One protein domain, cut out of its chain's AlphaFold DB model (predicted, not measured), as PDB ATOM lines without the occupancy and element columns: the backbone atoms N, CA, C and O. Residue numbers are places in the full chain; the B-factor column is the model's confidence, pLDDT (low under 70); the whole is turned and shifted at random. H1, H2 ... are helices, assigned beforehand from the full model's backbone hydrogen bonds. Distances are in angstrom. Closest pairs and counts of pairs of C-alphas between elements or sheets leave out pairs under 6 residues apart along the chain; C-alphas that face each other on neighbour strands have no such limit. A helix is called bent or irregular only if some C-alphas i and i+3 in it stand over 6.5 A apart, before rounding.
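What this domain is: This is residues 400 to 447 of the 705 residues of an uncharacterized protein of Runella sp. SP2 (UniProt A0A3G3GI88). Three short helices make a small compact body: H1 and H3 run roughly side by side in the same direction, and H2 crosses from one to the other, touching both. The centres of the three helices make a triangle, and the two links between them reach toward opposite ends of the longest axis, with Gln 412 at one end and Ser 431 at the other. The printed part has 48 residues, with three named helices in the order H1, H2, H3 and no named strand; its class is all helix. The whole is compact, with a radius of gyration of the C-alphas of 9.4 A, and it is rounded in outline, spanning 27 by 21 by 16 A.

Where its parts are: H1 is residues 400 to 411, the longest helix, and measures 17.0 A from first to last C-alpha. It begins at C-alpha 400, at (88.954, -55.016, 20.450). H2 is residues 422 to 428 and measures 9.9 A, beginning at C-alpha 422, at (82.101, -58.942, 25.366). H3 is residues 435 to 444 and measures 14.0 A, ending at C-alpha 444, at (70.857, -65.744, 20.907).

How they stand to each other: H1 touches H2 with residues 402 to 406 alone. Their closest C-alphas, those of Lys 403 and Ser 422, are 5.4 A apart. The two helices run opposite ways at a steep tilt of 63 degrees. H2 also touches H3, where the closest C-alphas, those of Tyr 426 and Phe 438, are 6.5 A apart. The lines of H2 and H3 are about perpendicular, at 74 degrees. H1 and H3 are close but not clearly touching, with the closest C-alphas, those of Phe 406 and Ile 442, 7.5 A apart. They run the same way at a shallow tilt of 30 degrees. In H1, H2 and H3 every O i to N i+4 pair is within hydrogen-bond range, and no helix is bent or irregular.

The domain as a whole: The two C-alphas farthest apart, those of Gln 412 and Ser 431, are 27.7 A from each other. The first and last printed C-alphas, those of Gln 400 and Met 447, are 20.6 A apart. The link from H1 to H2 has 10 residues and the link from H2 to H3 has 6; both are short but not tight, and neither is long. The printed part has no cut. Its mean pLDDT is 91.9, and no printed residue is under 70.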
ATOM      1  N   GLN A 400      89.336 -56.425  20.580       92.31
ATOM      2  CA  GLN A 400      88.954 -55.016  20.450       92.31
ATOM      3  C   GLN A 400      87.748 -54.881  19.520       92.31
ATOM      4  O   GLN A 400      86.793 -54.168  19.831       92.31
ATOM      5  N   GLU A 401      87.754 -55.625  18.418       93.06
ATOM      6  CA  GLU A 401      86.631 -55.733  17.500       93.06
ATOM      7  C   GLU A 401      85.404 -56.338  18.195       93.06
ATOM      8  O   GLU A 401      84.308 -55.789  18.085       93.06
ATOM      9  N   ALA A 402      85.584 -57.383  19.009       94.88
ATOM     10  CA  ALA A 402      84.513 -57.962  19.822       94.88
ATOM     11  C   ALA A 402      83.844 -56.925  20.747       94.88
ATOM     12  O   ALA A 402      82.614 -56.854  20.823       94.88
ATOM     13  N   LYS A 403      84.640 -56.073  21.411       95.31
ATOM     14  CA  LYS A 403      84.142 -54.969  22.254       95.31
ATOM     15  C   LYS A 403      83.313 -53.968  21.456       95.31
ATOM     16  O   LYS A 403      82.214 -53.611  21.883       95.31
ATOM     17  N   LEU A 404      83.815 -53.539  20.298       93.88
ATOM     18  CA  LEU A 404      83.130 -52.585  19.424       93.88
ATOM     19  C   LEU A 404      81.782 -53.136  18.937       93.88
ATOM     20  O   LEU A 404      80.764 -52.439  18.974       93.88
ATOM     21  N   ILE A 405      81.772 -54.394  18.498       94.81
ATOM     22  CA  ILE A 405      80.575 -55.082  18.012       94.81
ATOM     23  C   ILE A 405      79.541 -55.214  19.124       94.81
ATOM     24  O   ILE A 405      78.390 -54.813  18.946       94.81
ATOM     25  N   PHE A 406      79.962 -55.685  20.297       96.12
ATOM     26  CA  PHE A 406      79.087 -55.829  21.453       96.12
ATOM     27  C   PHE A 406      78.446 -54.496  21.859       96.12
ATOM     28  O   PHE A 406      77.240 -54.430  22.081       96.12
ATOM     29  N   GLN A 407      79.226 -53.413  21.919       94.75
ATOM     30  CA  GLN A 407      78.711 -52.085  22.264       94.75
ATOM     31  C   GLN A 407      77.689 -51.567  21.246       94.75
ATOM     32  O   GLN A 407      76.680 -50.987  21.649       94.75
ATOM     33  N   ASN A 408      77.923 -51.775  19.948       93.75
ATOM     34  CA  ASN A 408      76.976 -51.371  18.906       93.75
ATOM     35  C   ASN A 408      75.665 -52.155  19.000       93.75
ATOM     36  O   ASN A 408      74.596 -51.550  19.067       93.75
ATOM     37  N   LEU A 409      75.734 -53.482  19.099       93.94
ATOM     38  CA  LEU A 409      74.540 -54.321  19.214       93.94
ATOM     39  C   LEU A 409      73.792 -54.095  20.535       93.94
ATOM     40  O   LEU A 409      72.562 -54.165  20.568       93.94
ATOM     41  N   LYS A 410      74.500 -53.733  21.613       93.75
ATOM     42  CA  LYS A 410      73.877 -53.325  22.878       93.75
ATOM     43  C   LYS A 410      73.045 -52.055  22.712       93.75
ATOM     44  O   LYS A 410      71.921 -52.013  23.197       93.75
ATOM     45  N   LYS A 411      73.555 -51.048  21.991       92.81
ATOM     46  CA  LYS A 411      72.801 -49.816  21.681       92.81
ATOM     47  C   LYS A 411      71.547 -50.088  20.844       92.81
ATOM     48  O   LYS A 411      70.577 -49.351  20.958       92.81
ATOM     49  N   GLN A 412      71.563 -51.143  20.033       90.44
ATOM     50  CA  GLN A 412      70.427 -51.573  19.214       90.44
ATOM     51  C   GLN A 412      69.464 -52.533  19.942       90.44
ATOM     52  O   GLN A 412      68.546 -53.058  19.313       90.44
ATOM     53  N   ASN A 413      69.660 -52.794  21.243       91.38
ATOM     54  CA  ASN A 413      68.890 -53.775  22.020       91.38
ATOM     55  C   ASN A 413      68.884 -55.187  21.395       91.38
ATOM     56  O   ASN A 413      67.868 -55.880  21.409       91.38
ATOM     57  N   LYS A 414      70.019 -55.610  20.820       91.94
ATOM     58  CA  LYS A 414      70.192 -56.931  20.182       91.94
ATOM     59  C   LYS A 414      70.965 -57.938  21.029       91.94
ATOM     60  O   LYS A 414      71.111 -59.082  20.614       91.94
ATOM     61  N   ILE A 415      71.485 -57.522  22.182       94.62
ATOM     62  CA  ILE A 415      72.215 -58.414  23.088       94.62
ATOM     63  C   ILE A 415      71.219 -59.215  23.919       94.62
ATOM     64  O   ILE A 415      70.329 -58.640  24.545       94.62
ATOM     65  N   HIS A 416      71.396 -60.533  23.943       95.00
ATOM     66  CA  HIS A 416      70.585 -61.421  24.761       95.00
ATOM     67  C   HIS A 416      70.847 -61.200  26.258       95.00
ATOM     68  O   HIS A 416      71.968 -60.913  26.680       95.00
ATOM     69  N   THR A 417      69.817 -61.373  27.086       92.38
ATOM     70  CA  THR A 417      69.858 -61.081  28.531       92.38
ATOM     71  C   THR A 417      70.831 -61.960  29.318       92.38
ATOM     72  O   THR A 417      71.346 -61.522  30.343       92.38
ATOM     73  N   SER A 418      71.115 -63.176  28.843       92.12
ATOM     74  CA  SER A 418      72.085 -64.098  29.461       92.12
ATOM     75  C   SER A 418      73.550 -63.691  29.256       92.12
ATOM     76  O   SER A 418      74.439 -64.255  29.893       92.12
ATOM     77  N   VAL A 419      73.831 -62.730  28.371       92.44
ATOM     78  CA  VAL A 419      75.195 -62.399  27.950       92.44
ATOM     79  C   VAL A 419      75.770 -61.309  28.849       92.44
ATOM     80  O   VAL A 419      75.308 -60.170  28.859       92.44
ATOM     81  N   ILE A 420      76.828 -61.660  29.582       89.06
ATOM     82  CA  ILE A 420      77.402 -60.814  30.637       89.06
ATOM     83  C   ILE A 420      78.136 -59.600  30.047       89.06
ATOM     84  O   ILE A 420      77.834 -58.449  30.363       89.06
ATOM     85  N   ASN A 421      79.145 -59.852  29.211       93.12
ATOM     86  CA  ASN A 421      79.956 -58.829  28.554       93.12
ATOM     87  C   ASN A 421      80.702 -59.419  27.343       93.12
ATOM     88  O   ASN A 421      80.691 -60.630  27.113       93.12
ATOM     89  N   SER A 422      81.363 -58.552  26.572       95.38
ATOM     90  CA  SER A 422      82.101 -58.942  25.366       95.38
ATOM     91  C   SER A 422      83.284 -59.868  25.641       95.38
ATOM     92  O   SER A 422      83.547 -60.744  24.828       95.38
ATOM     93  N   ASP A 423      84.003 -59.672  26.752       93.88
ATOM     94  CA  ASP A 423      85.195 -60.464  27.075       93.88
ATOM     95  C   ASP A 423      84.791 -61.903  27.420       93.88
ATOM     96  O   ASP A 423      85.351 -62.844  26.867       93.88
ATOM     97  N   TRP A 424      83.735 -62.084  28.220       94.56
ATOM     98  CA  TRP A 424      83.141 -63.393  28.503       94.56
ATOM     99  C   TRP A 424      82.707 -64.118  27.222       94.56
ATOM    100  O   TRP A 424      83.043 -65.285  27.027       94.56
ATOM    101  N   ALA A 425      82.003 -63.422  26.324       93.75
ATOM    102  CA  ALA A 425      81.542 -64.016  25.071       93.75
ATOM    103  C   ALA A 425      82.712 -64.376  24.140       93.75
ATOM    104  O   ALA A 425      82.710 -65.440  23.526       93.75
ATOM    105  N   TYR A 426      83.737 -63.525  24.066       94.25
ATOM    106  CA  TYR A 426      84.927 -63.778  23.255       94.25
ATOM    107  C   TYR A 426      85.747 -64.963  23.777       94.25
ATOM    108  O   TYR A 426      86.312 -65.715  22.985       94.25
ATOM    109  N   GLU A 427      85.814 -65.169  25.092       92.12
ATOM    110  CA  GLU A 427      86.487 -66.344  25.656       92.12
ATOM    111  C   GLU A 427      85.697 -67.630  25.412       92.12
ATOM    112  O   GLU A 427      86.306 -68.656  25.117       92.12
ATOM    113  N   ARG A 428      84.360 -67.564  25.463       91.00
ATOM    114  CA  ARG A 428      83.478 -68.733  25.326       91.00
ATOM    115  C   ARG A 428      83.470 -69.350  23.924       91.00
ATOM    116  O   ARG A 428      83.301 -70.560  23.817       91.00
ATOM    117  N   ILE A 429      83.639 -68.559  22.862       89.75
ATOM    118  CA  ILE A 429      83.658 -69.097  21.490       89.75
ATOM    119  C   ILE A 429      84.882 -69.992  21.231       89.75
ATOM    120  O   ILE A 429      85.943 -69.796  21.834       89.75
ATOM    121  N   GLY A 430      84.739 -70.953  20.316       79.12
ATOM    122  CA  GLY A 430      85.775 -71.933  19.981       79.12
ATOM    123  C   GLY A 430      87.054 -71.324  19.392       79.12
ATOM    124  O   GLY A 430      87.137 -70.127  19.117       79.12
ATOM    125  N   SER A 431      88.080 -72.161  19.220       75.56
ATOM    126  CA  SER A 431      89.305 -71.799  18.495       75.56
ATOM    127  C   SER A 431      89.324 -72.507  17.134       75.56
ATOM    128  O   SER A 431      89.106 -73.718  17.112       75.56
ATOM    129  N   PRO A 432      89.601 -71.799  16.020       78.00
ATOM    130  CA  PRO A 432      89.890 -70.364  15.930       78.00
ATOM    131  C   PRO A 432      88.662 -69.482  16.223       78.00
ATOM    132  O   PRO A 432      87.526 -69.863  15.953       78.00
ATOM    133  N   LYS A 433      88.902 -68.278  16.763       86.31
ATOM    134  CA  LYS A 433      87.846 -67.328  17.152       86.31
ATOM    135  C   LYS A 433      87.072 -66.854  15.914       86.31
ATOM    136  O   LYS A 433      87.598 -66.076  15.115       86.31
ATOM    137  N   CYS A 434      85.825 -67.300  15.758       88.38
ATOM    138  CA  CYS A 434      84.978 -66.961  14.612       88.38
ATOM    139  C   CYS A 434      83.991 -65.832  14.934       88.38
ATOM    140  O   CYS A 434      83.227 -65.903  15.899       88.38
ATOM    141  N   LEU A 435      83.944 -64.807  14.075       91.75
ATOM    142  CA  LEU A 435      83.022 -63.679  14.237       91.75
ATOM    143  C   LEU A 435      81.549 -64.123  14.216       91.75
ATOM    144  O   LEU A 435      80.750 -63.635  15.013       91.75
ATOM    145  N   ILE A 436      81.180 -65.054  13.334       90.19
ATOM    146  CA  ILE A 436      79.793 -65.535  13.233       90.19
ATOM    147  C   ILE A 436      79.310 -66.216  14.520       90.19
ATOM    148  O   ILE A 436      78.180 -65.987  14.941       90.19
ATOM    149  N   GLU A 437      80.173 -66.991  15.183       90.75
ATOM    150  CA  GLU A 437      79.851 -67.642  16.457       90.75
ATOM    151  C   GLU A 437      79.704 -66.619  17.578       90.75
ATOM    152  O   GLU A 437      78.797 -66.729  18.398       90.75
ATOM    153  N   PHE A 438      80.555 -65.589  17.583       94.12
ATOM    154  CA  PHE A 438      80.443 -64.490  18.535       94.12
ATOM    155  C   PHE A 438      79.113 -63.754  18.387       94.12
ATOM    156  O   PHE A 438      78.406 -63.584  19.376       94.12
ATOM    157  N   ILE A 439      78.755 -63.345  17.162       93.81
ATOM    158  CA  ILE A 439      77.483 -62.666  16.869       93.81
ATOM    159  C   ILE A 439      76.301 -63.540  17.292       93.81
ATOM    160  O   ILE A 439      75.380 -63.050  17.947       93.81
ATOM    161  N   PHE A 440      76.340 -64.830  16.958       92.56
ATOM    162  CA  PHE A 440      75.299 -65.774  17.334       92.56
ATOM    163  C   PHE A 440      75.163 -65.872  18.860       92.56
ATOM    164  O   PHE A 440      74.082 -65.624  19.390       92.56
ATOM    165  N   LEU A 441      76.262 -66.112  19.584       94.44
ATOM    166  CA  LEU A 441      76.265 -66.211  21.045       94.44
ATOM    167  C   LEU A 441      75.688 -64.957  21.705       94.44
ATOM    168  O   LEU A 441      74.830 -65.054  22.581       94.44
ATOM    169  N   ILE A 442      76.141 -63.769  21.298       95.12
ATOM    170  CA  ILE A 442      75.722 -62.535  21.970       95.12
ATOM    171  C   ILE A 442      74.280 -62.132  21.647       95.12
ATOM    172  O   ILE A 442      73.686 -61.382  22.418       95.12
ATOM    173  N   THR A 443      73.716 -62.604  20.530       93.56
ATOM    174  CA  THR A 443      72.341 -62.277  20.111       93.56
ATOM    175  C   THR A 443      71.319 -63.342  20.497       93.56
ATOM    176  O   THR A 443      70.174 -62.997  20.773       93.56
ATOM    177  N   GLN A 444      71.725 -64.612  20.566       93.19
ATOM    178  CA  GLN A 444      70.857 -65.744  20.907       93.19
ATOM    179  C   GLN A 444      71.030 -66.219  22.353       93.19
ATOM    180  O   GLN A 444      70.176 -66.932  22.866       93.19
ATOM    181  N   GLY A 445      72.123 -65.844  23.024       93.06
ATOM    182  CA  GLY A 445      72.378 -66.204  24.420       93.06
ATOM    183  C   GLY A 445      72.879 -67.627  24.655       93.06
ATOM    184  O   GLY A 445      73.082 -67.994  25.813       93.06
ATOM    185  N   GLN A 446      73.090 -68.389  23.583       93.12
ATOM    186  CA  GLN A 446      73.600 -69.757  23.577       93.12
ATOM    187  C   GLN A 446      74.573 -69.945  22.414       93.12
ATOM    188  O   GLN A 446      74.539 -69.184  21.441       93.12
ATOM    189  N   MET A 447      75.437 -70.947  22.504       91.88
ATOM    190  CA  MET A 447      76.381 -71.243  21.436       91.88
ATOM    191  C   MET A 447      75.696 -71.892  20.225       91.88
ATOM    192  O   MET A 447      74.633 -72.512  20.320       91.88
TER     193      MET A 447